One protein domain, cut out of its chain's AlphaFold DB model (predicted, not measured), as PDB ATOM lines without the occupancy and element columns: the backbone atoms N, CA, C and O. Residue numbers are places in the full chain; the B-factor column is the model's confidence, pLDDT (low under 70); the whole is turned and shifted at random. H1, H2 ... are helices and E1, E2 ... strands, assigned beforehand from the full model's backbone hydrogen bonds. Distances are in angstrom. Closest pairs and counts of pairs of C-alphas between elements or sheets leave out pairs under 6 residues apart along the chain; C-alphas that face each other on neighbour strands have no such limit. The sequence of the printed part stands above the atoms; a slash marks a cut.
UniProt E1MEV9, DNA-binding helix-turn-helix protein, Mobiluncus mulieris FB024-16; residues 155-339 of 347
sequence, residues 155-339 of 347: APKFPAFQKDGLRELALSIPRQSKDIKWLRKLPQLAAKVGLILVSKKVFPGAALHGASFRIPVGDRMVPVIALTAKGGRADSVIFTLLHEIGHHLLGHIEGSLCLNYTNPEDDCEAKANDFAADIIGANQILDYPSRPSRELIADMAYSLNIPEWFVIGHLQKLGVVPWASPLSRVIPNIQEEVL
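What this domain is: This is residues 155 to 339 of the 347 residues of the protein "DNA-binding helix-turn-helix protein" of Mobiluncus mulieris FB024-16 (UniProt E1MEV9). The long helix H3 is the core, with a small three-stranded sheet over one side of it, H1 and H4 packed on its other sides, and H2 beside the sheet's edge strand E1. At one end of the long axis a small cluster of H5, H6 and H7 packs on the first residues of H3 through H6, while the E2-E3 hairpin reaches toward the other end. The printed part has 185 residues, with eight named helices and three named strands in the order H1 H2 E1 E2 E3 H3 H4 H5 H6 H7 H8; the mixed sheet runs E1 E3 E2, and the class is mostly helix. The whole is compact, with a radius of gyration of the C-alphas of 16.6 A, yet elongated, spanning 55 by 31 by 29 A.

How they stand to each other: Start with H1, residues 163 to 176, and H2, residues 180 to 192: they form a helical hairpin and touch at Gln 176 and Trp 182, closest C-alphas 6.9 A. Next come E1, residues 196 to 199, E2, residues 210 to 217, and E3, residues 220 to 227. E1 and E3 are parallel, with N 196 and O 223 2.9 A apart; E2 and E3 form an antiparallel hairpin, with N 215 and O 222 2.8 A apart, each pair within hydrogen-bond range. H3, residues 234 to 250, lies over E3 and E2 at a height over the sheet of 8.8 A, on the same face as H2: two layers, helices on one face of a sheet. H3 touches H1 at a shallow tilt of 15 degrees, opposite ways, closest C-alphas Ala 170 and Leu 242, 6.5 A. H4, residues 267 to 280, touches H3 at a steep tilt of 57 degrees, closest C-alphas Gly 246 and Ala 272, 4.8 A. H5, residues 294 to 303, touches H6, residues 308 to 317, closest C-alphas Ala 301 and Glu 308, 5.1 A. H6 touches residues 234 to 236 of H3, about perpendicular at 78 degrees, closest C-alphas Asp 235 and Phe 310, 5.3 A. H7, residues 326 to 330, touches H6, closest C-alphas Trp 309 and Val 330, 6.4 A. H8, residues 335 to 339, only grazes the sheet and touches H2, closest C-alphas Arg 184 and Glu 337, 5.7 A. Every O i to N i+4 pair is within hydrogen-bond range in H3, H4, H5, H6 and H8; H1 has 8 of 10, H2 4 of 9 with 8 of 10 O i to N i+3 pairs, and H7 0 of 1 with 2 of 2.

Where its parts are: Find C-alpha 163 at (-14.488, 6.266, 86.263), where H1 begins its 19.9 A; H2 spans 20.4 A, E2 22.3 A and E3 22.9 A. H3 begins at C-alpha 234, (6.461, -6.514, 90.697), and runs 23.8 A; H4 runs 20.1 A. H8 ends at C-alpha 339, (6.336, 2.263, 99.861).

The domain as a whole: Look to Gly 218 and Arg 291 for the two C-alphas farthest apart, 55.7 A. The printed part has no cut; the links H3 to H4 and H4 to H5 are long. Residues 254 to 266 have pLDDT under 70.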
ATOM      1  N   ALA A 155      -8.405  14.087 101.782       96.06
ATOM      2  CA  ALA A 155      -9.502  13.595 100.943       96.06
ATOM      3  C   ALA A 155     -10.405  14.714 100.370       96.06
ATOM      4  O   ALA A 155     -10.783  14.622  99.197       96.06
ATOM      5  N   PRO A 156     -10.706  15.819 101.090       96.69
ATOM      6  CA  PRO A 156     -11.450  16.941 100.517       96.69
ATOM      7  C   PRO A 156     -10.756  17.689  99.377       96.69
ATOM      8  O   PRO A 156     -11.432  18.340  98.587       96.69
ATOM      9  N   LYS A 157      -9.432  17.571  99.247       96.75
ATOM     10  CA  LYS A 157      -8.632  18.263  98.224       96.75
ATOM     11  C   LYS A 157      -8.652  17.554  96.865       96.75
ATOM     12  O   LYS A 157      -8.313  18.169  95.859       96.75
ATOM     13  N   PHE A 158      -9.036  16.276  96.821       97.31
ATOM     14  CA  PHE A 158      -9.097  15.514  95.571       97.31
ATOM     15  C   PHE A 158     -10.251  16.001  94.680       97.31
ATOM     16  O   PHE A 158     -11.285  16.408  95.212       97.31
ATOM     17  N   PRO A 159     -10.120  15.965  93.343       96.12
ATOM     18  CA  PRO A 159     -11.206  16.306  92.424       96.12
ATOM     19  C   PRO A 159     -12.319  15.244  92.433       96.12
ATOM     20  O   PRO A 159     -12.233  14.229  93.126       96.12
ATOM     21  N   ALA A 160     -13.386  15.482  91.667       95.50
ATOM     22  CA  ALA A 160     -14.433  14.485  91.458       95.50
ATOM     23  C   ALA A 160     -13.864  13.214  90.803       95.50
ATOM     24  O   ALA A 160     -12.997  13.292  89.930       95.50
ATOM     25  N   PHE A 161     -14.364  12.053  91.229       96.38
ATOM     26  CA  PHE A 161     -13.916  10.764  90.713       96.38
ATOM     27  C   PHE A 161     -14.346  10.559  89.255       96.38
ATOM     28  O   PHE A 161     -15.519  10.718  88.918       96.38
ATOM     29  N   GLN A 162     -13.398  10.168  88.404       96.81
ATOM     30  CA  GLN A 162     -13.599   9.935  86.975       96.81
ATOM     31  C   GLN A 162     -13.395   8.454  86.655       96.81
ATOM     32  O   GLN A 162     -12.265   7.981  86.517       96.81
ATOM     33  N   LYS A 163     -14.503   7.715  86.518       95.69
ATOM     34  CA  LYS A 163     -14.488   6.266  86.263       95.69
ATOM     35  C   LYS A 163     -13.761   5.905  84.962       95.69
ATOM     36  O   LYS A 163     -12.963   4.972  84.957       95.69
ATOM     37  N   ASP A 164     -13.992   6.655  83.886       97.38
ATOM     38  CA  ASP A 164     -13.337   6.396  82.597       97.38
ATOM     39  C   ASP A 164     -11.845   6.737  82.634       97.38
ATOM     40  O   ASP A 164     -11.030   5.935  82.188       97.38
ATOM     41  N   GLY A 165     -11.466   7.834  83.299       98.00
ATOM     42  CA  GLY A 165     -10.057   8.162  83.530       98.00
ATOM     43  C   GLY A 165      -9.322   7.091  84.347       98.00
ATOM     44  O   GLY A 165      -8.170   6.771  84.056       98.00
ATOM     45  N   LEU A 166      -9.977   6.479  85.343       98.12
ATOM     46  CA  LEU A 166      -9.396   5.349  86.076       98.12
ATOM     47  C   LEU A 166      -9.201   4.121  85.173       98.12
ATOM     48  O   LEU A 166      -8.175   3.449  85.276       98.12
ATOM     49  N   ARG A 167     -10.154   3.834  84.277       98.06
ATOM     50  CA  ARG A 167     -10.030   2.742  83.300       98.06
ATOM     51  C   ARG A 167      -8.857   2.974  82.345       98.06
ATOM     52  O   ARG A 167      -8.078   2.054  82.116       98.06
ATOM     53  N   GLU A 168      -8.693   4.191  81.831       98.19
ATOM     54  CA  GLU A 168      -7.548   4.557  80.985       98.19
ATOM     55  C   GLU A 168      -6.215   4.420  81.729       98.19
ATOM     56  O   GLU A 168      -5.252   3.860  81.196       98.19
ATOM     57  N   LEU A 169      -6.162   4.874  82.987       98.31
ATOM     58  CA  LEU A 169      -4.988   4.694  83.837       98.31
ATOM     59  C   LEU A 169      -4.662   3.206  84.006       98.31
ATOM     60  O   LEU A 169      -3.511   2.829  83.793       98.31
ATOM     61  N   ALA A 170      -5.659   2.367  84.311       98.06
ATOM     62  CA  ALA A 170      -5.493   0.922  84.464       98.06
ATOM     63  C   ALA A 170      -4.876   0.277  83.214       98.06
ATOM     64  O   ALA A 170      -3.868  -0.417  83.320       98.06
ATOM     65  N   LEU A 171      -5.420   0.584  82.031       97.31
ATOM     66  CA  LEU A 171      -4.928   0.085  80.740       97.31
ATOM     67  C   LEU A 171      -3.474   0.493  80.451       97.31
ATOM     68  O   LEU A 171      -2.749  -0.216  79.756       97.31
ATOM     69  N   SER A 172      -3.021   1.630  80.985       97.00
ATOM     70  CA  SER A 172      -1.645   2.096  80.790       97.00
ATOM     71  C   SER A 172      -0.621   1.395  81.693       97.00
ATOM     72  O   SER A 172       0.548   1.293  81.311       97.00
ATOM     73  N   ILE A 173      -1.035   0.901  82.870       97.75
ATOM     74  CA  ILE A 173      -0.133   0.401  83.920       97.75
ATOM     75  C   ILE A 173       0.790  -0.721  83.418       97.75
ATOM     76  O   ILE A 173       2.001  -0.555  83.580       97.75
ATOM     77  N   PRO A 174       0.302  -1.809  82.780       95.94
ATOM     78  CA  PRO A 174       1.170  -2.921  82.381       95.94
ATOM     79  C   PRO A 174       2.289  -2.501  81.426       95.94
ATOM     80  O   PRO A 174       3.432  -2.930  81.559       95.94
ATOM     81  N   ARG A 175       1.982  -1.618  80.470       95.50
ATOM     82  CA  ARG A 175       2.970  -1.120  79.510       95.50
ATOM     83  C   ARG A 175       3.969  -0.171  80.170       95.50
ATOM     84  O   ARG A 175       5.164  -0.246  79.893       95.50
ATOM     85  N   GLN A 176       3.486   0.751  81.001       96.75
ATOM     86  CA  GLN A 176       4.317   1.795  81.607       96.75
ATOM     87  C   GLN A 176       5.205   1.254  82.736       96.75
ATOM     88  O   GLN A 176       6.303   1.766  82.942       96.75
ATOM     89  N   SER A 177       4.801   0.168  83.408       95.31
ATOM     90  CA  SER A 177       5.590  -0.482  84.464       95.31
ATOM     91  C   SER A 177       6.885  -1.139  83.969       95.31
ATOM     92  O   SER A 177       7.666  -1.620  84.788       95.31
ATOM     93  N   LYS A 178       7.154  -1.136  82.651       92.12
ATOM     94  CA  LYS A 178       8.492  -1.413  82.091       92.12
ATOM     95  C   LYS A 178       9.551  -0.487  82.695       92.12
ATOM     96  O   LYS A 178      10.665  -0.932  82.956       92.12
ATOM     97  N   ASP A 179       9.197   0.774  82.949       95.00
ATOM     98  CA  ASP A 179      10.002   1.689  83.754       95.00
ATOM     99  C   ASP A 179       9.524   1.645  85.211       95.00
ATOM    100  O   ASP A 179       8.530   2.266  85.583       95.00
ATOM    101  N   ILE A 180      10.258   0.942  86.071       94.56
ATOM    102  CA  ILE A 180       9.941   0.843  87.504       94.56
ATOM    103  C   ILE A 180       9.864   2.233  88.157       94.56
ATOM    104  O   ILE A 180       9.022   2.469  89.024       94.56
ATOM    105  N   LYS A 181      10.679   3.202  87.714       94.81
ATOM    106  CA  LYS A 181      10.669   4.555  88.290       94.81
ATOM    107  C   LYS A 181       9.379   5.302  87.972       94.81
ATOM    108  O   LYS A 181       8.994   6.187  88.741       94.81
ATOM    109  N   TRP A 182       8.691   4.951  86.883       96.50
ATOM    110  CA  TRP A 182       7.386   5.513  86.549       96.50
ATOM    111  C   TRP A 182       6.339   5.210  87.626       96.50
ATOM    112  O   TRP A 182       5.484   6.057  87.879       96.50
ATOM    113  N   LEU A 183       6.455   4.081  88.339       96.62
ATOM    114  CA  LEU A 183       5.528   3.705  89.411       96.62
ATOM    115  C   LEU A 183       5.432   4.769  90.510       96.62
ATOM    116  O   LEU A 183       4.363   4.955  91.081       96.62
ATOM    117  N   ARG A 184       6.499   5.535  90.771       96.38
ATOM    118  CA  ARG A 184       6.478   6.644  91.748       96.38
ATOM    119  C   ARG A 184       5.505   7.772  91.374       96.38
ATOM    120  O   ARG A 184       5.148   8.562  92.237       96.38
ATOM    121  N   LYS A 185       5.075   7.850  90.107       97.06
ATOM    122  CA  LYS A 185       4.124   8.852  89.590       97.06
ATOM    123  C   LYS A 185       2.661   8.425  89.743       97.06
ATOM    124  O   LYS A 185       1.766   9.240  89.515       97.06
ATOM    125  N   LEU A 186       2.398   7.157  90.075       97.69
ATOM    126  CA  LEU A 186       1.043   6.611  90.131       97.69
ATOM    127  C   LEU A 186       0.123   7.356  91.109       97.69
ATOM    128  O   LEU A 186      -0.999   7.649  90.698       97.69
ATOM    129  N   PRO A 187       0.554   7.752  92.325       98.25
ATOM    130  CA  PRO A 187      -0.294   8.547  93.212       98.25
ATOM    131  C   PRO A 187      -0.768   9.859  92.583       98.25
ATOM    132  O   PRO A 187      -1.940  10.214  92.696       98.25
ATOM    133  N   GLN A 188       0.105  10.564  91.857       98.19
ATOM    134  CA  GLN A 188      -0.258  11.815  91.186       98.19
ATOM    135  C   GLN A 188      -1.161  11.574  89.972       98.19
ATOM    136  O   GLN A 188      -2.049  12.381  89.706       98.19
ATOM    137  N   LEU A 189      -0.958  10.482  89.230       98.31
ATOM    138  CA  LEU A 189      -1.832  10.111  88.112       98.31
ATOM    139  C   LEU A 189      -3.229   9.702  88.601       98.31
ATOM    140  O   LEU A 189      -4.222  10.180  88.058       98.31
ATOM    141  N   ALA A 190      -3.308   8.904  89.667       98.38
ATOM    142  CA  ALA A 190      -4.555   8.532  90.332       98.38
ATOM    143  C   ALA A 190      -5.304   9.765  90.871       98.38
ATOM    144  O   ALA A 190      -6.517   9.895  90.695       98.38
ATOM    145  N   ALA A 191      -4.583  10.732  91.442       98.31
ATOM    146  CA  ALA A 191      -5.193  11.951  91.959       98.31
ATOM    147  C   ALA A 191      -5.896  12.785  90.879       98.31
ATOM    148  O   ALA A 191      -6.952  13.357  91.150       98.31
ATOM    149  N   LYS A 192      -5.375  12.810  89.642       98.06
ATOM    150  CA  LYS A 192      -6.016  13.510  88.509       98.06
ATOM    151  C   LYS A 192      -7.400  12.951  88.175       98.06
ATOM    152  O   LYS A 192      -8.244  13.701  87.695       98.06
ATOM    153  N   VAL A 193      -7.633  11.669  88.454       97.81
ATOM    154  CA  VAL A 193      -8.925  10.998  88.243       97.81
ATOM    155  C   VAL A 193      -9.768  10.935  89.522       97.81
ATOM    156  O   VAL A 193     -10.773  10.235  89.560       97.81
ATOM    157  N   GLY A 194      -9.374  11.658  90.576       97.31
ATOM    158  CA  GLY A 194     -10.099  11.720  91.849       97.31
ATOM    159  C   GLY A 194      -9.947  10.477  92.729       97.31
ATOM    160  O   GLY A 194     -10.782  10.257  93.601       97.31
ATOM    161  N   LEU A 195      -8.907   9.664  92.510       97.94
ATOM    162  CA  LEU A 195      -8.582   8.478  93.306       97.94
ATOM    163  C   LEU A 195      -7.401   8.765  94.243       97.94
ATOM    164  O   LEU A 195      -6.353   9.237  93.803       97.94
ATOM    165  N   ILE A 196      -7.538   8.421  95.525       98.38
ATOM    166  CA  ILE A 196      -6.409   8.410  96.459       98.38
ATOM    167  C   ILE A 196      -5.703   7.061  96.334       98.38
ATOM    168  O   ILE A 196      -6.260   6.030  96.702       98.38
ATOM    169  N   LEU A 197      -4.469   7.065  95.838       98.38
ATOM    170  CA  LEU A 197      -3.606   5.887  95.839       98.38
ATOM    171  C   LEU A 197      -2.472   6.101  96.837       98.38
ATOM    172  O   LEU A 197      -1.710   7.061  96.706       98.38
ATOM    173  N   VAL A 198      -2.362   5.214  97.824       97.88
ATOM    174  CA  VAL A 198      -1.311   5.278  98.848       97.88
ATOM    175  C   VAL A 198      -0.682   3.920  99.072       97.88
ATOM    176  O   VAL A 198      -1.221   2.879  98.693       97.88
ATOM    177  N   SER A 199       0.450   3.929  99.758       96.31
ATOM    178  CA  SER A 199       0.989   2.723 100.357       96.31
ATOM    179  C   SER A 199       1.075   2.870 101.864       96.31
ATOM    180  O   SER A 199       1.249   3.969 102.398       96.31
ATOM    181  N   LYS A 200       0.989   1.735 102.549       94.00
ATOM    182  CA  LYS A 200       1.331   1.654 103.959       94.00
ATOM    183  C   LYS A 200       1.904   0.286 104.267       94.00
ATOM    184  O   LYS A 200       1.271  -0.730 103.993       94.00
ATOM    185  N   LYS A 201       3.086   0.251 104.884       92.31
ATOM    186  CA  LYS A 201       3.712  -1.006 105.300       92.31
ATOM    187  C   LYS A 201       2.729  -1.826 106.137       92.31
ATOM    188  O   LYS A 201       2.058  -1.299 107.021       92.31
ATOM    189  N   VAL A 202       2.627  -3.113 105.827       90.12
ATOM    190  CA  VAL A 202       1.738  -4.017 106.557       90.12
ATOM    191  C   VAL A 202       2.163  -4.139 108.019       90.12
ATOM    192  O   VAL A 202       3.356  -4.238 108.317       90.12
ATOM    193  N   PHE A 203       1.193  -4.169 108.932       91.19
ATOM    194  CA  PHE A 203       1.480  -4.456 110.332       91.19
ATOM    195  C   PHE A 203       1.900  -5.922 110.528       91.19
ATOM    196  O   PHE A 203       1.369  -6.808 109.850       91.19
ATOM    197  N   PRO A 204       2.827  -6.225 111.458       85.69
ATOM    198  CA  PRO A 204       3.292  -7.590 111.688       85.69
ATOM    199  C   PRO A 204       2.157  -8.589 111.976       85.69
ATOM    200  O   PRO A 204       1.432  -8.500 112.973       85.69
ATOM    201  N   GLY A 205       2.021  -9.587 111.102       81.56
ATOM    202  CA  GLY A 205       0.979 -10.614 111.189       81.56
ATOM    203  C   GLY A 205      -0.404 -10.176 110.691       81.56
ATOM    204  O   GLY A 205      -1.341 -10.955 110.807       81.56
ATOM    205  N   ALA A 206      -0.548  -8.970 110.130       81.50
ATOM    206  CA  ALA A 206      -1.698  -8.633 109.298       81.50
ATOM    207  C   ALA A 206      -1.443  -9.212 107.900       81.50
ATOM    208  O   ALA A 206      -0.458  -8.884 107.242       81.50
ATOM    209  N   ALA A 207      -2.268 -10.143 107.440       81.69
ATOM    210  CA  ALA A 207      -1.939 -10.936 106.261       81.69
ATOM    211  C   ALA A 207      -2.232 -10.252 104.900       81.69
ATOM    212  O   ALA A 207      -2.419 -10.969 103.934       81.69
ATOM    213  N   LEU A 208      -2.272  -8.913 104.773       85.81
ATOM    214  CA  LEU A 208      -2.953  -8.249 103.635       85.81
ATOM    215  C   LEU A 208      -2.018  -7.780 102.514       85.81
ATOM    216  O   LEU A 208      -0.872  -7.390 102.759       85.81
ATOM    217  N   HIS A 209      -2.538  -7.764 101.285       88.06
ATOM    218  CA  HIS A 209      -1.842  -7.232 100.104       88.06
ATOM    219  C   HIS A 209      -2.275  -5.805  99.751       88.06
ATOM    220  O   HIS A 209      -1.438  -4.965  99.412       88.06
ATOM    221  N   GLY A 210      -3.560  -5.513  99.912       90.50
ATOM    222  CA  GLY A 210      -4.136  -4.201  99.682       90.50
ATOM    223  C   GLY A 210      -5.552  -4.112 100.237       90.50
ATOM    224  O   GLY A 210      -6.067  -5.075 100.812       90.50
ATOM    225  N   ALA A 211      -6.134  -2.928 100.108       90.44
ATOM    226  CA  ALA A 211      -7.522  -2.673 100.433       90.44
ATOM    227  C   ALA A 211      -8.080  -1.551  99.565       90.44
ATOM    228  O   ALA A 211      -7.394  -0.552  99.303       90.44
ATOM    229  N   SER A 212      -9.363  -1.674  99.247       91.75
ATOM    230  CA  SER A 212     -10.127  -0.636  98.568       91.75
ATOM    231  C   SER A 212     -11.372  -0.256  99.353       91.75
ATOM    232  O   SER A 212     -12.147  -1.102  99.800       91.75
ATOM    233  N   PHE A 213     -11.564   1.048  99.532       91.62
ATOM    234  CA  PHE A 213     -12.704   1.621 100.244       91.62
ATOM    235  C   PHE A 213     -12.984   3.040  99.741       91.62
ATOM    236  O   PHE A 213     -12.305   3.556  98.851       91.62
ATOM    237  N   ARG A 214     -14.014   3.686 100.289       91.62
ATOM    238  CA  ARG A 214     -14.376   5.068  99.956       91.62
ATOM    239  C   ARG A 214     -14.507   5.912 101.220       91.62
ATOM    240  O   ARG A 214     -15.028   5.433 102.224       91.62
ATOM    241  N   ILE A 215     -14.058   7.164 101.156       91.06
ATOM    242  CA  ILE A 215     -14.171   8.144 102.244       91.06
ATOM    243  C   ILE A 215     -15.287   9.144 101.919       91.06
ATOM    244  O   ILE A 215     -15.237   9.765 100.854       91.06
ATOM    245  N   PRO A 216     -16.273   9.337 102.812       90.00
ATOM    246  CA  PRO A 216     -17.281  10.376 102.646       90.00
ATOM    247  C   PRO A 216     -16.671  11.767 102.862       90.00
ATOM    248  O   PRO A 216     -16.008  12.016 103.868       90.00
ATOM    249  N   VAL A 217     -16.923  12.686 101.932       90.44
ATOM    250  CA  VAL A 217     -16.570  14.105 102.043       90.44
ATOM    251  C   VAL A 217     -17.761  14.933 101.569       90.44
ATOM    252  O   VAL A 217     -17.972  15.060 100.368       90.44
ATOM    253  N   GLY A 218     -18.543  15.507 102.486       88.50
ATOM    254  CA  GLY A 218     -19.828  16.113 102.112       88.50
ATOM    255  C   GLY A 218     -20.716  15.079 101.409       88.50
ATOM    256  O   GLY A 218     -20.821  13.951 101.884       88.50
ATOM    257  N   ASP A 219     -21.269  15.430 100.247       87.81
ATOM    258  CA  ASP A 219     -22.157  14.553  99.463       87.81
ATOM    259  C   ASP A 219     -21.421  13.601  98.500       87.81
ATOM    260  O   ASP A 219     -22.049  12.854  97.749       87.81
ATOM    261  N   ARG A 220     -20.081  13.619  98.482       89.94
ATOM    262  CA  ARG A 220     -19.268  12.785  97.583       89.94
ATOM    263  C   ARG A 220     -18.529  11.679  98.326       89.94
ATOM    264  O   ARG A 220     -18.131  11.827  99.480       89.94
ATOM    265  N   MET A 221     -18.262  10.593  97.607       90.56
ATOM    266  CA  MET A 221     -17.455   9.470  98.077       90.56
ATOM    267  C   MET A 221     -16.126   9.450  97.324       90.56
ATOM    268  O   MET A 221     -16.104   9.219  96.117       90.56
ATOM    269  N   VAL A 222     -15.021   9.695  98.027       94.81
ATOM    270  CA  VAL A 222     -13.675   9.707  97.443       94.81
ATOM    271  C   VAL A 222     -13.095   8.289  97.500       94.81
ATOM    272  O   VAL A 222     -12.950   7.751  98.602       94.81
ATOM    273  N   PRO A 223     -12.787   7.645  96.362       95.50
ATOM    274  CA  PRO A 223     -12.228   6.304  96.361       95.50
ATOM    275  C   PRO A 223     -10.772   6.293  96.822       95.50
ATOM    276  O   PRO A 223      -9.989   7.195  96.516       95.50
ATOM    277  N   VAL A 224     -10.424   5.239  97.557       96.69
ATOM    278  CA  VAL A 224      -9.090   4.992  98.093       96.69
ATOM    279  C   VAL A 224      -8.656   3.583  97.711       96.69
ATOM    280  O   VAL A 224      -9.432   2.633  97.843       96.69
ATOM    281  N   ILE A 225      -7.414   3.462  97.254       96.75
ATOM    282  CA  ILE A 225      -6.684   2.203  97.127       96.75
ATOM    283  C   ILE A 225      -5.426   2.325  97.978       96.75
ATOM    284  O   ILE A 225      -4.662   3.284  97.843       96.75
ATOM    285  N   ALA A 226      -5.203   1.343  98.842       96.38
ATOM    286  CA  ALA A 226      -4.002   1.261  99.654       96.38
ATOM    287  C   ALA A 226      -3.319  -0.087  99.462       96.38
ATOM    288  O   ALA A 226      -3.962  -1.127  99.583       96.38
ATOM    289  N   LEU A 227      -2.012  -0.074  99.198       95.62
ATOM    290  CA  LEU A 227      -1.208  -1.289  99.048       95.62
ATOM    291  C   LEU A 227      -0.197  -1.447 100.180       95.62
ATOM    292  O   LEU A 227       0.342  -0.468 100.699       95.62
ATOM    293  N   THR A 228       0.132  -2.695 100.509       92.50
ATOM    294  CA  THR A 228       1.177  -2.994 101.500       92.50
ATOM    295  C   THR A 228       2.569  -3.156 100.924       92.50
ATOM    296  O   THR A 228       3.545  -3.150 101.678       92.50
ATOM    297  N   ALA A 229       2.657  -3.380  99.609       89.00
ATOM    298  CA  ALA A 229       3.869  -3.824  98.922       89.00
ATOM    299  C   ALA A 229       4.487  -5.104  99.529       89.00
ATOM    300  O   ALA A 229       5.689  -5.349  99.393       89.00
ATOM    301  N   LYS A 230       3.693  -5.926 100.235       86.50
ATOM    302  CA  LYS A 230       4.161  -7.170 100.861       86.50
ATOM    303  C   LYS A 230       4.763  -8.096  99.800       86.50
ATOM    304  O   LYS A 230       4.135  -8.385  98.788       86.50
ATOM    305  N   GLY A 231       5.991  -8.553 100.042       86.75
ATOM    306  CA  GLY A 231       6.755  -9.400  99.122       86.75
ATOM    307  C   GLY A 231       7.471  -8.644  97.997       86.75
ATOM    308  O   GLY A 231       8.430  -9.177  97.451       86.75
ATOM    309  N   GLY A 232       7.053  -7.417  97.662       92.31
ATOM    310  CA  GLY A 232       7.743  -6.522  96.723       92.31
ATOM    311  C   GLY A 232       7.793  -6.970  95.262       92.31
ATOM    312  O   GLY A 232       8.208  -6.196  94.410       92.31
ATOM    313  N   ARG A 233       7.382  -8.197  94.946       95.00
ATOM    314  CA  ARG A 233       7.485  -8.781  93.609       95.00
ATOM    315  C   ARG A 233       6.575  -8.041  92.622       95.00
ATOM    316  O   ARG A 233       5.368  -7.965  92.853       95.00
ATOM    317  N   ALA A 234       7.152  -7.476  91.559       96.38
ATOM    318  CA  ALA A 234       6.461  -6.514  90.697       96.38
ATOM    319  C   ALA A 234       5.165  -7.026  90.068       96.38
ATOM    320  O   ALA A 234       4.149  -6.344  90.130       96.38
ATOM    321  N   ASP A 235       5.176  -8.234  89.516       94.81
ATOM    322  CA  ASP A 235       3.993  -8.853  88.921       94.81
ATOM    323  C   ASP A 235       2.859  -9.024  89.939       94.81
ATOM    324  O   ASP A 235       1.728  -8.633  89.666       94.81
ATOM    325  N   SER A 236       3.166  -9.514  91.141       93.56
ATOM    326  CA  SER A 236       2.191  -9.672  92.220       93.56
ATOM    327  C   SER A 236       1.645  -8.331  92.705       93.56
ATOM    328  O   SER A 236       0.436  -8.187  92.852       93.56
ATOM    329  N   VAL A 237       2.505  -7.336  92.942       95.44
ATOM    330  CA  VAL A 237       2.073  -6.034  93.473       95.44
ATOM    331  C   VAL A 237       1.250  -5.252  92.445       95.44
ATOM    332  O   VAL A 237       0.242  -4.645  92.808       95.44
ATOM    333  N   ILE A 238       1.633  -5.285  91.165       96.56
ATOM    334  CA  ILE A 238       0.858  -4.635  90.103       96.56
ATOM    335  C   ILE A 238      -0.450  -5.383  89.830       96.56
ATOM    336  O   ILE A 238      -1.472  -4.735  89.614       96.56
ATOM    337  N   PHE A 239      -0.463  -6.718  89.911       95.19
ATOM    338  CA  PHE A 239      -1.708  -7.485  89.851       95.19
ATOM    339  C   PHE A 239      -2.664  -7.073  90.977       95.19
ATOM    340  O   PHE A 239      -3.821  -6.771  90.703       95.19
ATOM    341  N   THR A 240      -2.179  -6.970  92.223       95.12
ATOM    342  CA  THR A 240      -2.978  -6.466  93.351       95.12
ATOM    343  C   THR A 240      -3.520  -5.065  93.065       95.12
ATOM    344  O   THR A 240      -4.710  -4.841  93.237       95.12
ATOM    345  N   LEU A 241      -2.700  -4.128  92.570       97.25
ATOM    346  CA  LEU A 241      -3.176  -2.787  92.203       97.25
ATOM    347  C   LEU A 241      -4.328  -2.831  91.189       97.25
ATOM    348  O   LEU A 241      -5.333  -2.148  91.364       97.25
ATOM    349  N   LEU A 242      -4.179  -3.611  90.119       97.38
ATOM    350  CA  LEU A 242      -5.194  -3.721  89.071       97.38
ATOM    351  C   LEU A 242      -6.469  -4.403  89.574       97.38
ATOM    352  O   LEU A 242      -7.562  -3.989  89.196       97.38
ATOM    353  N   HIS A 243      -6.335  -5.381  90.465       94.06
ATOM    354  CA  HIS A 243      -7.449  -6.016  91.160       94.06
ATOM    355  C   HIS A 243      -8.224  -4.997  92.018       94.06
ATOM    356  O   HIS A 243      -9.441  -4.870  91.884       94.06
ATOM    357  N   GLU A 244      -7.524  -4.178  92.812       94.94
ATOM    358  CA  GLU A 244      -8.132  -3.091  93.595       94.94
ATOM    359  C   GLU A 244      -8.844  -2.054  92.702       94.94
ATOM    360  O   GLU A 244      -9.949  -1.594  93.004       94.94
ATOM    361  N   ILE A 245      -8.248  -1.713  91.553       96.81
ATOM    362  CA  ILE A 245      -8.895  -0.861  90.545       96.81
ATOM    363  C   ILE A 245     -10.164  -1.533  89.995       96.81
ATOM    364  O   ILE A 245     -11.188  -0.863  89.829       96.81
ATOM    365  N   GLY A 246     -10.118  -2.846  89.761       94.62
ATOM    366  CA  GLY A 246     -11.254  -3.664  89.346       94.62
ATOM    367  C   GLY A 246     -12.447  -3.509  90.284       94.62
ATOM    368  O   GLY A 246     -13.540  -3.185  89.819       94.62
ATOM    369  N   HIS A 247     -12.244  -3.603  91.601       91.88
ATOM    370  CA  HIS A 247     -13.323  -3.394  92.575       91.88
ATOM    371  C   HIS A 247     -14.004  -2.022  92.448       91.88
ATOM    372  O   HIS A 247     -15.232  -1.925  92.544       91.88
ATOM    373  N   HIS A 248     -13.244  -0.949  92.191       92.31
ATOM    374  CA  HIS A 248     -13.819   0.386  91.979       92.31
ATOM    375  C   HIS A 248     -14.586   0.496  90.658       92.31
ATOM    376  O   HIS A 248     -15.646   1.128  90.615       92.31
ATOM    377  N   LEU A 249     -14.073  -0.101  89.579       93.88
ATOM    378  CA  LEU A 249     -14.680  -0.022  88.246       93.88
ATOM    379  C   LEU A 249     -15.911  -0.922  88.090       93.88
ATOM    380  O   LEU A 249     -16.849  -0.547  87.378       93.88
ATOM    381  N   LEU A 250     -15.935  -2.063  88.774       90.38
ATOM    382  CA  LEU A 250     -17.039  -3.025  88.762       90.38
ATOM    383  C   LEU A 250     -18.136  -2.697  89.787       90.38
ATOM    384  O   LEU A 250     -19.215  -3.273  89.730       90.38
ATOM    385  N   GLY A 251     -17.904  -1.726  90.679       85.81
ATOM    386  CA  GLY A 251     -18.906  -1.273  91.649       85.81
ATOM    387  C   GLY A 251     -18.993  -2.135  92.911       85.81
ATOM    388  O   GLY A 251     -19.979  -2.067  93.631       85.81
ATOM    389  N   HIS A 252     -17.956  -2.914  93.226       82.31
ATOM    390  CA  HIS A 252     -17.958  -3.799  94.397       82.31
ATOM    391  C   HIS A 252     -17.956  -3.016  95.735       82.31
ATOM    392  O   HIS A 252     -18.428  -3.513  96.759       82.31
ATOM    393  N   ILE A 253     -17.496  -1.757  95.723       75.56
ATOM    394  CA  ILE A 253     -17.213  -0.921  96.908       75.56
ATOM    395  C   ILE A 253     -18.337   0.102  97.167       75.56
ATOM    396  O   ILE A 253     -18.115   1.307  97.321       75.56
ATOM    397  N   GLU A 254     -19.583  -0.363  97.197       64.00
ATOM    398  CA  GLU A 254     -20.732   0.444  97.632       64.00
ATOM    399  C   GLU A 254     -20.908   0.362  99.158       64.00
ATOM    400  O   GLU A 254     -21.748  -0.367  99.684       64.00
ATOM    401  N   GLY A 255     -20.060   1.094  99.892       59.09
ATOM    402  CA  GLY A 255     -20.170   1.259 101.350       59.09
ATOM    403  C   GLY A 255     -19.526   0.163 102.212       59.09
ATOM    404  O   GLY A 255     -19.665   0.206 103.433       59.09
ATOM    405  N   SER A 256     -18.809  -0.789 101.612       57.66
ATOM    406  CA  SER A 256     -18.046  -1.839 102.305       57.66
ATOM    407  C   SER A 256     -16.555  -1.789 101.960       57.66
ATOM    408  O   SER A 256     -16.123  -1.001 101.116       57.66
ATOM    409  N   LEU A 257     -15.769  -2.628 102.635       63.03
ATOM    410  CA  LEU A 257     -14.371  -2.896 102.320       63.03
ATOM    411  C   LEU A 257     -14.281  -4.050 101.322       63.03
ATOM    412  O   LEU A 257     -15.024  -5.019 101.462       63.03
ATOM    413  N   CYS A 258     -13.325  -3.986 100.401       62.00
ATOM    414  CA  CYS A 258     -12.771  -5.178  99.760       62.00
ATOM    415  C   CYS A 258     -11.333  -5.327 100.266       62.00
ATOM    416  O   CYS A 258     -10.533  -4.391 100.155       62.00
ATOM    417  N   LEU A 259     -11.044  -6.453 100.918       57.16
ATOM    418  CA  LEU A 259      -9.687  -6.842 101.283       57.16
ATOM    419  C   LEU A 259      -9.300  -7.984 100.359       57.16
ATOM    420  O   LEU A 259     -10.026  -8.968 100.310       57.16
ATOM    421  N   ASN A 260      -8.146  -7.883  99.711       53.81
ATOM    422  CA  ASN A 260      -7.633  -8.942  98.848       53.81
ATOM    423  C   ASN A 260      -7.210 -10.156  99.698       53.81
ATOM    424  O   ASN A 260      -6.048 -10.266 100.117       53.81
ATOM    425  N   TYR A 261      -8.191 -11.007 100.018       55.12
ATOM    426  CA  TYR A 261      -8.058 -12.308 100.660       55.12
ATOM    427  C   TYR A 261      -8.951 -13.332  99.977       55.12
ATOM    428  O   TYR A 261     -10.064 -13.069  99.538       55.12
ATOM    429  N   THR A 262      -8.391 -14.527  99.895       42.16
ATOM    430  CA  THR A 262      -8.891 -15.704  99.203       42.16
ATOM    431  C   THR A 262     -10.202 -16.219  99.788       42.16
ATOM    432  O   THR A 262     -10.185 -17.156 100.586       42.16
ATOM    433  N   ASN A 263     -11.333 -15.707  99.303       43.84
ATOM    434  CA  ASN A 263     -12.511 -16.548  99.128       43.84
ATOM    435  C   ASN A 263     -12.840 -16.687  97.628       43.84
ATOM    436  O   ASN A 263     -13.435 -15.783  97.045       43.84
ATOM    437  N   PRO A 264     -12.431 -17.792  96.975       47.25
ATOM    438  CA  PRO A 264     -12.684 -18.037  95.552       47.25
ATOM    439  C   PRO A 264     -14.170 -18.162  95.182       47.25
ATOM    440  O   PRO A 264     -14.490 -18.177  93.997       47.25
ATOM    441  N   GLU A 265     -15.060 -18.295  96.172       47.59
ATOM    442  CA  GLU A 265     -16.508 -18.449  95.977       47.59
ATOM    443  C   GLU A 265     -17.270 -17.110  95.964       47.59
ATOM    444  O   GLU A 265     -18.469 -17.097  95.683       47.59
ATOM    445  N   ASP A 266     -16.601 -15.978  96.229       61.97
ATOM    446  CA  ASP A 266     -17.198 -14.654  96.032       61.97
ATOM    447  C   ASP A 266     -17.045 -14.224  94.565       61.97
ATOM    448  O   ASP A 266     -15.946 -13.951  94.071       61.97
ATOM    449  N   ASP A 267     -18.178 -14.137  93.869       72.50
ATOM    450  CA  ASP A 267     -18.293 -13.652  92.491       72.50
ATOM    451  C   ASP A 267     -17.605 -12.281  92.299       72.50
ATOM    452  O   ASP A 267     -17.051 -11.997  91.236       72.50
ATOM    453  N   CYS A 268     -17.547 -11.435  93.337       78.81
ATOM    454  CA  CYS A 268     -16.864 -10.139  93.272       78.81
ATOM    455  C   CYS A 268     -15.332 -10.269  93.165       78.81
ATOM    456  O   CYS A 268     -14.710  -9.563  92.365       78.81
ATOM    457  N   GLU A 269     -14.716 -11.151  93.957       82.62
ATOM    458  CA  GLU A 269     -13.261 -11.373  93.971       82.62
ATOM    459  C   GLU A 269     -12.799 -12.043  92.672       82.62
ATOM    460  O   GLU A 269     -11.783 -11.657  92.085       82.62
ATOM    461  N   ALA A 270     -13.583 -13.004  92.170       85.44
ATOM    462  CA  ALA A 270     -13.348 -13.628  90.871       85.44
ATOM    463  C   ALA A 270     -13.369 -12.582  89.742       85.44
ATOM    464  O   ALA A 270     -12.391 -12.451  89.007       85.44
ATOM    465  N   LYS A 271     -14.409 -11.738  89.680       89.69
ATOM    466  CA  LYS A 271     -14.514 -10.667  88.675       89.69
ATOM    467  C   LYS A 271     -13.386  -9.638  88.756       89.69
ATOM    468  O   LYS A 271     -12.932  -9.145  87.724       89.69
ATOM    469  N   ALA A 272     -12.925  -9.287  89.958       90.75
ATOM    470  CA  ALA A 272     -11.792  -8.374  90.126       90.75
ATOM    471  C   ALA A 272     -10.468  -9.006  89.657       90.75
ATOM    472  O   ALA A 272      -9.644  -8.334  89.030       90.75
ATOM    473  N   ASN A 273     -10.281 -10.306  89.905       91.38
ATOM    474  CA  ASN A 273      -9.147 -11.069  89.387       91.38
ATOM    475  C   ASN A 273      -9.161 -11.172  87.859       91.38
ATOM    476  O   ASN A 273      -8.117 -10.964  87.237       91.38
ATOM    477  N   ASP A 274     -10.324 -11.452  87.270       92.81
ATOM    478  CA  ASP A 274     -10.501 -11.532  85.819       92.81
ATOM    479  C   ASP A 274     -10.227 -10.177  85.169       92.81
ATOM    480  O   ASP A 274      -9.440 -10.092  84.227       92.81
ATOM    481  N   PHE A 275     -10.751  -9.092  85.751       95.19
ATOM    482  CA  PHE A 275     -10.445  -7.735  85.307       95.19
ATOM    483  C   PHE A 275      -8.933  -7.460  85.298       95.19
ATOM    484  O   PHE A 275      -8.396  -6.954  84.312       95.19
ATOM    485  N   ALA A 276      -8.218  -7.798  86.376       95.50
ATOM    486  CA  ALA A 276      -6.774  -7.589  86.444       95.50
ATOM    487  C   ALA A 276      -6.016  -8.421  85.393       95.50
ATOM    488  O   ALA A 276      -5.089  -7.913  84.755       95.50
ATOM    489  N   ALA A 277      -6.419  -9.680  85.196       94.06
ATOM    490  CA  ALA A 277      -5.846 -10.575  84.195       94.06
ATOM    491  C   ALA A 277      -6.067 -10.054  82.765       94.06
ATOM    492  O   ALA A 277      -5.121 -10.037  81.972       94.06
ATOM    493  N   ASP A 278      -7.269  -9.566  82.462       95.00
ATOM    494  CA  ASP A 278      -7.620  -8.969  81.174       95.00
ATOM    495  C   ASP A 278      -6.794  -7.716  80.881       95.00
ATOM    496  O   ASP A 278      -6.219  -7.600  79.798       95.00
ATOM    497  N   ILE A 279      -6.667  -6.802  81.851       96.12
ATOM    498  CA  ILE A 279      -5.882  -5.569  81.682       96.12
ATOM    499  C   ILE A 279      -4.405  -5.873  81.407       96.12
ATOM    500  O   ILE A 279      -3.789  -5.205  80.578       96.12
ATOM    501  N   ILE A 280      -3.831  -6.879  82.074       94.31
ATOM    502  CA  ILE A 280      -2.444  -7.311  81.829       94.31
ATOM    503  C   ILE A 280      -2.296  -7.975  80.450       94.31
ATOM    504  O   ILE A 280      -1.196  -7.992  79.900       94.31
ATOM    505  N   GLY A 281      -3.379  -8.516  79.886       91.31
ATOM    506  CA  GLY A 281      -3.340  -9.355  78.690       91.31
ATOM    507  C   GLY A 281      -2.972 -10.809  78.993       91.31
ATOM    508  O   GLY A 281      -2.530 -11.527  78.104       91.31
ATOM    509  N   ALA A 282      -3.154 -11.262  80.237       86.75
ATOM    510  CA  ALA A 282      -2.814 -12.617  80.663       86.75
ATOM    511  C   ALA A 282      -3.566 -13.687  79.853       86.75
ATOM    512  O   ALA A 282      -2.976 -14.680  79.446       86.75
ATOM    513  N   ASN A 283      -4.834 -13.430  79.523       85.88
ATOM    514  CA  ASN A 283      -5.671 -14.325  78.720       85.88
ATOM    515  C   ASN A 283      -5.221 -14.455  77.249       85.88
ATOM    516  O   ASN A 283      -5.724 -15.308  76.526       85.88
ATOM    517  N   GLN A 284      -4.268 -13.627  76.804       87.88
ATOM    518  CA  GLN A 284      -3.649 -13.713  75.476       87.88
ATOM    519  C   GLN A 284      -2.342 -14.526  75.490       87.88
ATOM    520  O   GLN A 284      -1.770 -14.788  74.433       87.88
ATOM    521  N   ILE A 285      -1.854 -14.934  76.668       86.69
ATOM    522  CA  ILE A 285      -0.669 -15.785  76.815       86.69
ATOM    523  C   ILE A 285      -1.105 -17.237  76.615       86.69
ATOM    524  O   ILE A 285      -1.437 -17.949  77.559       86.69
ATOM    525  N   LEU A 286      -1.125 -17.658  75.355       83.81
ATOM    526  CA  LEU A 286      -1.537 -18.992  74.921       83.81
ATOM    527  C   LEU A 286      -0.352 -19.741  74.287       83.81
ATOM    528  O   LEU A 286       0.730 -19.181  74.120       83.81
ATOM    529  N   ASP A 287      -0.551 -21.018  73.957       82.06
ATOM    530  CA  ASP A 287       0.371 -21.819  73.136       82.06
ATOM    531  C   ASP A 287       1.825 -21.907  73.652       82.06
ATOM    532  O   ASP A 287       2.795 -21.873  72.893       82.06
ATOM    533  N   TYR A 288       2.001 -22.060  74.967       87.38
ATOM    534  CA  TYR A 288       3.306 -22.307  75.591       87.38
ATOM    535  C   TYR A 288       3.593 -23.817  75.758       87.38
ATOM    536  O   TYR A 288       2.698 -24.598  76.097       87.38
ATOM    537  N   PRO A 289       4.852 -24.268  75.586       88.19
ATOM    538  CA  PRO A 289       5.239 -25.644  75.886       88.19
ATOM    539  C   PRO A 289       5.329 -25.864  77.404       88.19
ATOM    540  O   PRO A 289       5.438 -24.918  78.181       88.19
ATOM    541  N   SER A 290       5.401 -27.124  77.844       87.12
ATOM    542  CA  SER A 290       5.549 -27.470  79.272       87.12
ATOM    543  C   SER A 290       6.805 -26.880  79.933       87.12
ATOM    544  O   SER A 290       6.889 -26.824  81.155       87.12
ATOM    545  N   ARG A 291       7.807 -26.486  79.135       87.44
ATOM    546  CA  ARG A 291       9.030 -25.803  79.577       87.44
ATOM    547  C   ARG A 291       9.355 -24.670  78.595       87.44
ATOM    548  O   ARG A 291      10.082 -24.910  77.633       87.44
ATOM    549  N   PRO A 292       8.794 -23.468  78.789       89.62
ATOM    550  CA  PRO A 292       9.036 -22.338  77.902       89.62
ATOM    551  C   PRO A 292      10.479 -21.843  78.038       89.62
ATOM    552  O   PRO A 292      11.016 -21.759  79.147       89.62
ATOM    553  N   SER A 293      11.111 -21.525  76.906       91.50
ATOM    554  CA  SER A 293      12.424 -20.877  76.900       91.50
ATOM    555  C   SER A 293      12.297 -19.398  77.267       91.50
ATOM    556  O   SER A 293      11.207 -18.819  77.243       91.50
ATOM    557  N   ARG A 294      13.421 -18.764  77.609       92.12
ATOM    558  CA  ARG A 294      13.432 -17.327  77.906       92.12
ATOM    559  C   ARG A 294      13.105 -16.501  76.662       92.12
ATOM    560  O   ARG A 294      12.426 -15.489  76.774       92.12
ATOM    561  N   GLU A 295      13.563 -16.951  75.500       93.19
ATOM    562  CA  GLU A 295      13.325 -16.312  74.206       93.19
ATOM    563  C   GLU A 295      11.826 -16.280  73.889       93.19
ATOM    564  O   GLU A 295      11.294 -15.213  73.612       93.19
ATOM    565  N   LEU A 296      11.117 -17.402  74.072       93.12
ATOM    566  CA  LEU A 296       9.664 -17.454  73.875       93.12
ATOM    567  C   LEU A 296       8.920 -16.493  74.815       93.12
ATOM    568  O   LEU A 296       7.993 -15.803  74.401       93.12
ATOM    569  N   ILE A 297       9.331 -16.434  76.085       94.12
ATOM    570  CA  ILE A 297       8.751 -15.513  77.074       94.12
ATOM    571  C   ILE A 297       8.979 -14.054  76.660       94.12
ATOM    572  O   ILE A 297       8.068 -13.234  76.789       94.12
ATOM    573  N   ALA A 298      10.173 -13.730  76.160       94.00
ATOM    574  CA  ALA A 298      10.497 -12.399  75.663       94.00
ATOM    575  C   ALA A 298       9.661 -12.034  74.426       94.00
ATOM    576  O   ALA A 298       9.128 -10.925  74.372       94.00
ATOM    577  N   ASP A 299       9.468 -12.967  73.492       94.12
ATOM    578  CA  ASP A 299       8.639 -12.771  72.297       94.12
ATOM    579  C   ASP A 299       7.162 -12.549  72.660       94.12
ATOM    580  O   ASP A 299       6.527 -11.607  72.172       94.12
ATOM    581  N   MET A 300       6.622 -13.348  73.589       94.12
ATOM    582  CA  MET A 300       5.271 -13.159  74.131       94.12
ATOM    583  C   MET A 300       5.124 -11.775  74.772       94.12
ATOM    584  O   MET A 300       4.213 -11.021  74.429       94.12
ATOM    585  N   ALA A 301       6.052 -11.397  75.653       94.06
ATOM    586  CA  ALA A 301       6.030 -10.099  76.322       94.06
ATOM    587  C   ALA A 301       6.149  -8.927  75.332       94.06
ATOM    588  O   ALA A 301       5.464  -7.909  75.481       94.06
ATOM    589  N   TYR A 302       6.981  -9.074  74.297       94.25
ATOM    590  CA  TYR A 302       7.132  -8.093  73.229       94.25
ATOM    591  C   TYR A 302       5.830  -7.917  72.437       94.25
ATOM    592  O   TYR A 302       5.377  -6.782  72.282       94.25
ATOM    593  N   SER A 303       5.197  -9.016  72.010       92.56
ATOM    594  CA  SER A 303       3.946  -8.991  71.235       92.56
ATOM    595  C   SER A 303       2.779  -8.349  71.994       92.56
ATOM    596  O   SER A 303       2.030  -7.558  71.423       92.56
ATOM    597  N   LEU A 304       2.686  -8.602  73.303       91.62
ATOM    598  CA  LEU A 304       1.685  -8.008  74.194       91.62
ATOM    599  C   LEU A 304       2.081  -6.607  74.690       91.62
ATOM    600  O   LEU A 304       1.302  -5.929  75.355       91.62
ATOM    601  N   ASN A 305       3.296  -6.151  74.368       92.81
ATOM    602  CA  ASN A 305       3.869  -4.887  74.821       92.81
ATOM    603  C   ASN A 305       3.874  -4.719  76.357       92.81
ATOM    604  O   ASN A 305       3.766  -3.605  76.879       92.81
ATOM    605  N   ILE A 306       4.116  -5.812  77.077       94.75
ATOM    606  CA  ILE A 306       4.234  -5.861  78.540       94.75
ATOM    607  C   ILE A 306       5.654  -6.277  78.962       94.75
ATOM    608  O   ILE A 306       6.457  -6.705  78.133       94.75
ATOM    609  N   PRO A 307       6.038  -6.078  80.228       95.38
ATOM    610  CA  PRO A 307       7.258  -6.655  80.783       95.38
ATOM    611  C   PRO A 307       7.263  -8.196  80.806       95.38
ATOM    612  O   PRO A 307       6.249  -8.812  81.130       95.38
ATOM    613  N   GLU A 308       8.434  -8.812  80.589       95.12
ATOM    614  CA  GLU A 308       8.642 -10.276  80.688       95.12
ATOM    615  C   GLU A 308       8.128 -10.861  82.010       95.12
ATOM    616  O   GLU A 308       7.588 -11.966  82.055       95.12
ATOM    617  N   TRP A 309       8.265 -10.105  83.101       95.00
ATOM    618  CA  TRP A 309       7.892 -10.567  84.429       95.00
ATOM    619  C   TRP A 309       6.389 -10.804  84.614       95.00
ATOM    620  O   TRP A 309       6.030 -11.625  85.454       95.00
ATOM    621  N   PHE A 310       5.510 -10.180  83.820       95.19
ATOM    622  CA  PHE A 310       4.084 -10.527  83.844       95.19
ATOM    623  C   PHE A 310       3.821 -11.895  83.223       95.19
ATOM    624  O   PHE A 310       3.049 -12.675  83.777       95.19
ATOM    625  N   VAL A 311       4.490 -12.204  82.107       95.38
ATOM    626  CA  VAL A 311       4.371 -13.510  81.445       95.38
ATOM    627  C   VAL A 311       4.876 -14.608  82.375       95.38
ATOM    628  O   VAL A 311       4.191 -15.602  82.596       95.38
ATOM    629  N   ILE A 312       6.036 -14.394  83.003       95.25
ATOM    630  CA  ILE A 312       6.605 -15.336  83.977       95.25
ATOM    631  C   ILE A 312       5.652 -15.535  85.157       95.25
ATOM    632  O   ILE A 312       5.369 -16.675  85.520       95.25
ATOM    633  N   GLY A 313       5.130 -14.446  85.729       93.75
ATOM    634  CA  GLY A 313       4.168 -14.495  86.827       93.75
ATOM    635  C   GLY A 313       2.901 -15.276  86.491       93.75
ATOM    636  O   GLY A 313       2.441 -16.102  87.282       93.75
ATOM    637  N   HIS A 314       2.363 -15.061  85.291       93.12
ATOM    638  CA  HIS A 314       1.196 -15.782  84.802       93.12
ATOM    639  C   HIS A 314       1.480 -17.282  84.639       93.12
ATOM    640  O   HIS A 314       0.761 -18.112  85.194       93.12
ATOM    641  N   LEU A 315       2.583 -17.644  83.978       94.12
ATOM    642  CA  LEU A 315       2.981 -19.042  83.792       94.12
ATOM    643  C   LEU A 315       3.306 -19.750  85.119       94.12
ATOM    644  O   LEU A 315       3.114 -20.961  85.233       94.12
ATOM    645  N   GLN A 316       3.757 -19.014  86.138       94.31
ATOM    646  CA  GLN A 316       3.914 -19.529  87.502       94.31
ATOM    647  C   GLN A 316       2.578 -19.826  88.174       94.31
ATOM    648  O   GLN A 316       2.425 -20.884  88.786       94.31
ATOM    649  N   LYS A 317       1.593 -18.933  88.022       91.19
ATOM    650  CA  LYS A 317       0.225 -19.153  88.512       91.19
ATOM    651  C   LYS A 317      -0.417 -20.388  87.867       91.19
ATOM    652  O   LYS A 317      -1.134 -21.113  88.546       91.19
ATOM    653  N   LEU A 318      -0.112 -20.654  86.595       90.62
ATOM    654  CA  LEU A 318      -0.566 -21.844  85.863       90.62
ATOM    655  C   LEU A 318       0.250 -23.119  86.159       90.62
ATOM    656  O   LEU A 318      -0.068 -24.182  85.635       90.62
ATOM    657  N   GLY A 319       1.311 -23.037  86.971       92.88
ATOM    658  CA  GLY A 319       2.163 -24.182  87.316       92.88
ATOM    659  C   GLY A 319       3.130 -24.636  86.212       92.88
ATOM    660  O   GLY A 319       3.803 -25.651  86.372       92.88
ATOM    661  N   VAL A 320       3.234 -23.885  85.112       94.25
ATOM    662  CA  VAL A 320       4.112 -24.181  83.964       94.25
ATOM    663  C   VAL A 320       5.565 -23.846  84.292       94.25
ATOM    664  O   VAL A 320       6.486 -24.599  83.979       94.25
ATOM    665  N   VAL A 321       5.781 -22.708  84.953       94.00
ATOM    666  CA  VAL A 321       7.097 -22.286  85.440       94.00
ATOM    667  C   VAL A 321       7.124 -22.448  86.962       94.00
ATOM    668  O   VAL A 321       6.274 -21.886  87.643       94.00
ATOM    669  N   PRO A 322       8.091 -23.171  87.552       93.88
ATOM    670  CA  PRO A 322       8.208 -23.236  89.005       93.88
ATOM    671  C   PRO A 322       8.534 -21.869  89.621       93.88
ATOM    672  O   PRO A 322       9.324 -21.099  89.070       93.88
ATOM    673  N   TRP A 323       8.022 -21.599  90.821       92.31
ATOM    674  CA  TRP A 323       8.318 -20.369  91.574       92.31
ATOM    675  C   TRP A 323       9.823 -20.157  91.822       92.31
ATOM    676  O   TRP A 323      10.322 -19.035  91.741       92.31
ATOM    677  N   ALA A 324      10.564 -21.247  92.039       92.62
ATOM    678  CA  ALA A 324      12.015 -21.246  92.248       92.62
ATOM    679  C   ALA A 324      12.848 -21.174  90.948       92.62
ATOM    680  O   ALA A 324      14.075 -21.269  90.999       92.62
ATOM    681  N   SER A 325      12.210 -21.041  89.778       93.19
ATOM    682  CA  SER A 325      12.905 -20.981  88.487       93.19
ATOM    683  C   SER A 325      13.895 -19.804  88.421       93.19
ATOM    684  O   SER A 325      13.575 -18.713  88.896       93.19
ATOM    685  N   PRO A 326      15.065 -19.951  87.765       92.31
ATOM    686  CA  PRO A 326      15.962 -18.829  87.488       92.31
ATOM    687  C   PRO A 326      15.298 -17.692  86.700       92.31
ATOM    688  O   PRO A 326      15.724 -16.545  86.831       92.31
ATOM    689  N   LEU A 327      14.240 -17.991  85.933       92.06
ATOM    690  CA  LEU A 327      13.428 -16.989  85.236       92.06
ATOM    691  C   LEU A 327      12.818 -15.974  86.215       92.06
ATOM    692  O   LEU A 327      12.697 -14.806  85.878       92.06
ATOM    693  N   SER A 328      12.541 -16.353  87.467       91.75
ATOM    694  CA  SER A 328      12.031 -15.431  88.491       91.75
ATOM    695  C   SER A 328      12.980 -14.265  88.797       91.75
ATOM    696  O   SER A 328      12.536 -13.247  89.318       91.75
ATOM    697  N   ARG A 329      14.281 -14.378  88.484       91.12
ATOM    698  CA  ARG A 329      15.278 -13.332  88.780       91.12
ATOM    699  C   ARG A 329      15.078 -12.052  87.973       91.12
ATOM    700  O   ARG A 329      15.586 -11.016  88.387       91.12
ATOM    701  N   VAL A 330      14.370 -12.111  86.841       91.38
ATOM    702  CA  VAL A 330      14.058 -10.903  86.058       91.38
ATOM    703  C   VAL A 330      12.877 -10.122  86.632       91.38
ATOM    704  O   VAL A 330      12.612  -9.014  86.174       91.38
ATOM    705  N   ILE A 331      12.165 -10.678  87.619       95.56
ATOM    706  CA  ILE A 331      11.055  -9.996  88.276       95.56
ATOM    707  C   ILE A 331      11.629  -9.034  89.320       95.56
ATOM    708  O   ILE A 331      12.218  -9.487  90.306       95.56
ATOM    709  N   PRO A 332      11.480  -7.714  89.134       96.38
ATOM    710  CA  PRO A 332      12.066  -6.755  90.049       96.38
ATOM    711  C   PRO A 332      11.323  -6.742  91.387       96.38
ATOM    712  O   PRO A 332      10.119  -7.011  91.467       96.38
ATOM    713  N   ASN A 333      12.052  -6.381  92.441       96.44
ATOM    714  CA  ASN A 333      11.450  -5.968  93.698       96.44
ATOM    715  C   ASN A 333      11.165  -4.463  93.620       96.44
ATOM    716  O   ASN A 333      12.096  -3.683  93.456       96.44
ATOM    717  N   ILE A 334       9.893  -4.085  93.717       96.44
ATOM    718  CA  ILE A 334       9.402  -2.701  93.631       96.44
ATOM    719  C   ILE A 334       8.889  -2.179  94.979       96.44
ATOM    720  O   ILE A 334       8.091  -1.241  95.042       96.44
ATOM    721  N   GLN A 335       9.270  -2.835  96.079       94.75
ATOM    722  CA  GLN A 335       8.778  -2.484  97.406       94.75
ATOM    723  C   GLN A 335       9.159  -1.052  97.786       94.75
ATOM    724  O   GLN A 335       8.345  -0.358  98.383       94.75
ATOM    725  N   GLU A 336      10.360  -0.600  97.425       94.44
ATOM    726  CA  GLU A 336      10.813   0.764  97.705       94.44
ATOM    727  C   GLU A 336       9.968   1.801  96.953       94.44
ATOM    728  O   GLU A 336       9.481   2.764  97.547       94.44
ATOM    729  N   GLU A 337       9.739   1.595  95.654       95.50
ATOM    730  CA  GLU A 337       8.934   2.491  94.830       95.50
ATOM    731  C   GLU A 337       7.504   2.579  95.342       95.50
ATOM    732  O   GLU A 337       6.965   3.681  95.442       95.50
ATOM    733  N   VAL A 338       6.904   1.445  95.698       95.62
ATOM    734  CA  VAL A 338       5.523   1.413  96.179       95.62
ATOM    735  C   VAL A 338       5.430   2.008  97.578       95.62
ATOM    736  O   VAL A 338       4.564   2.844  97.787       95.62
ATOM    737  N   LEU A 339       6.336   1.680  98.509       94.62
ATOM    738  CA  LEU A 339       6.336   2.263  99.861       94.62
ATOM    739  C   LEU A 339       6.642   3.771  99.881       94.62
ATOM    740  O   LEU A 339       6.371   4.440 100.878       94.62
TER     741      LEU A 339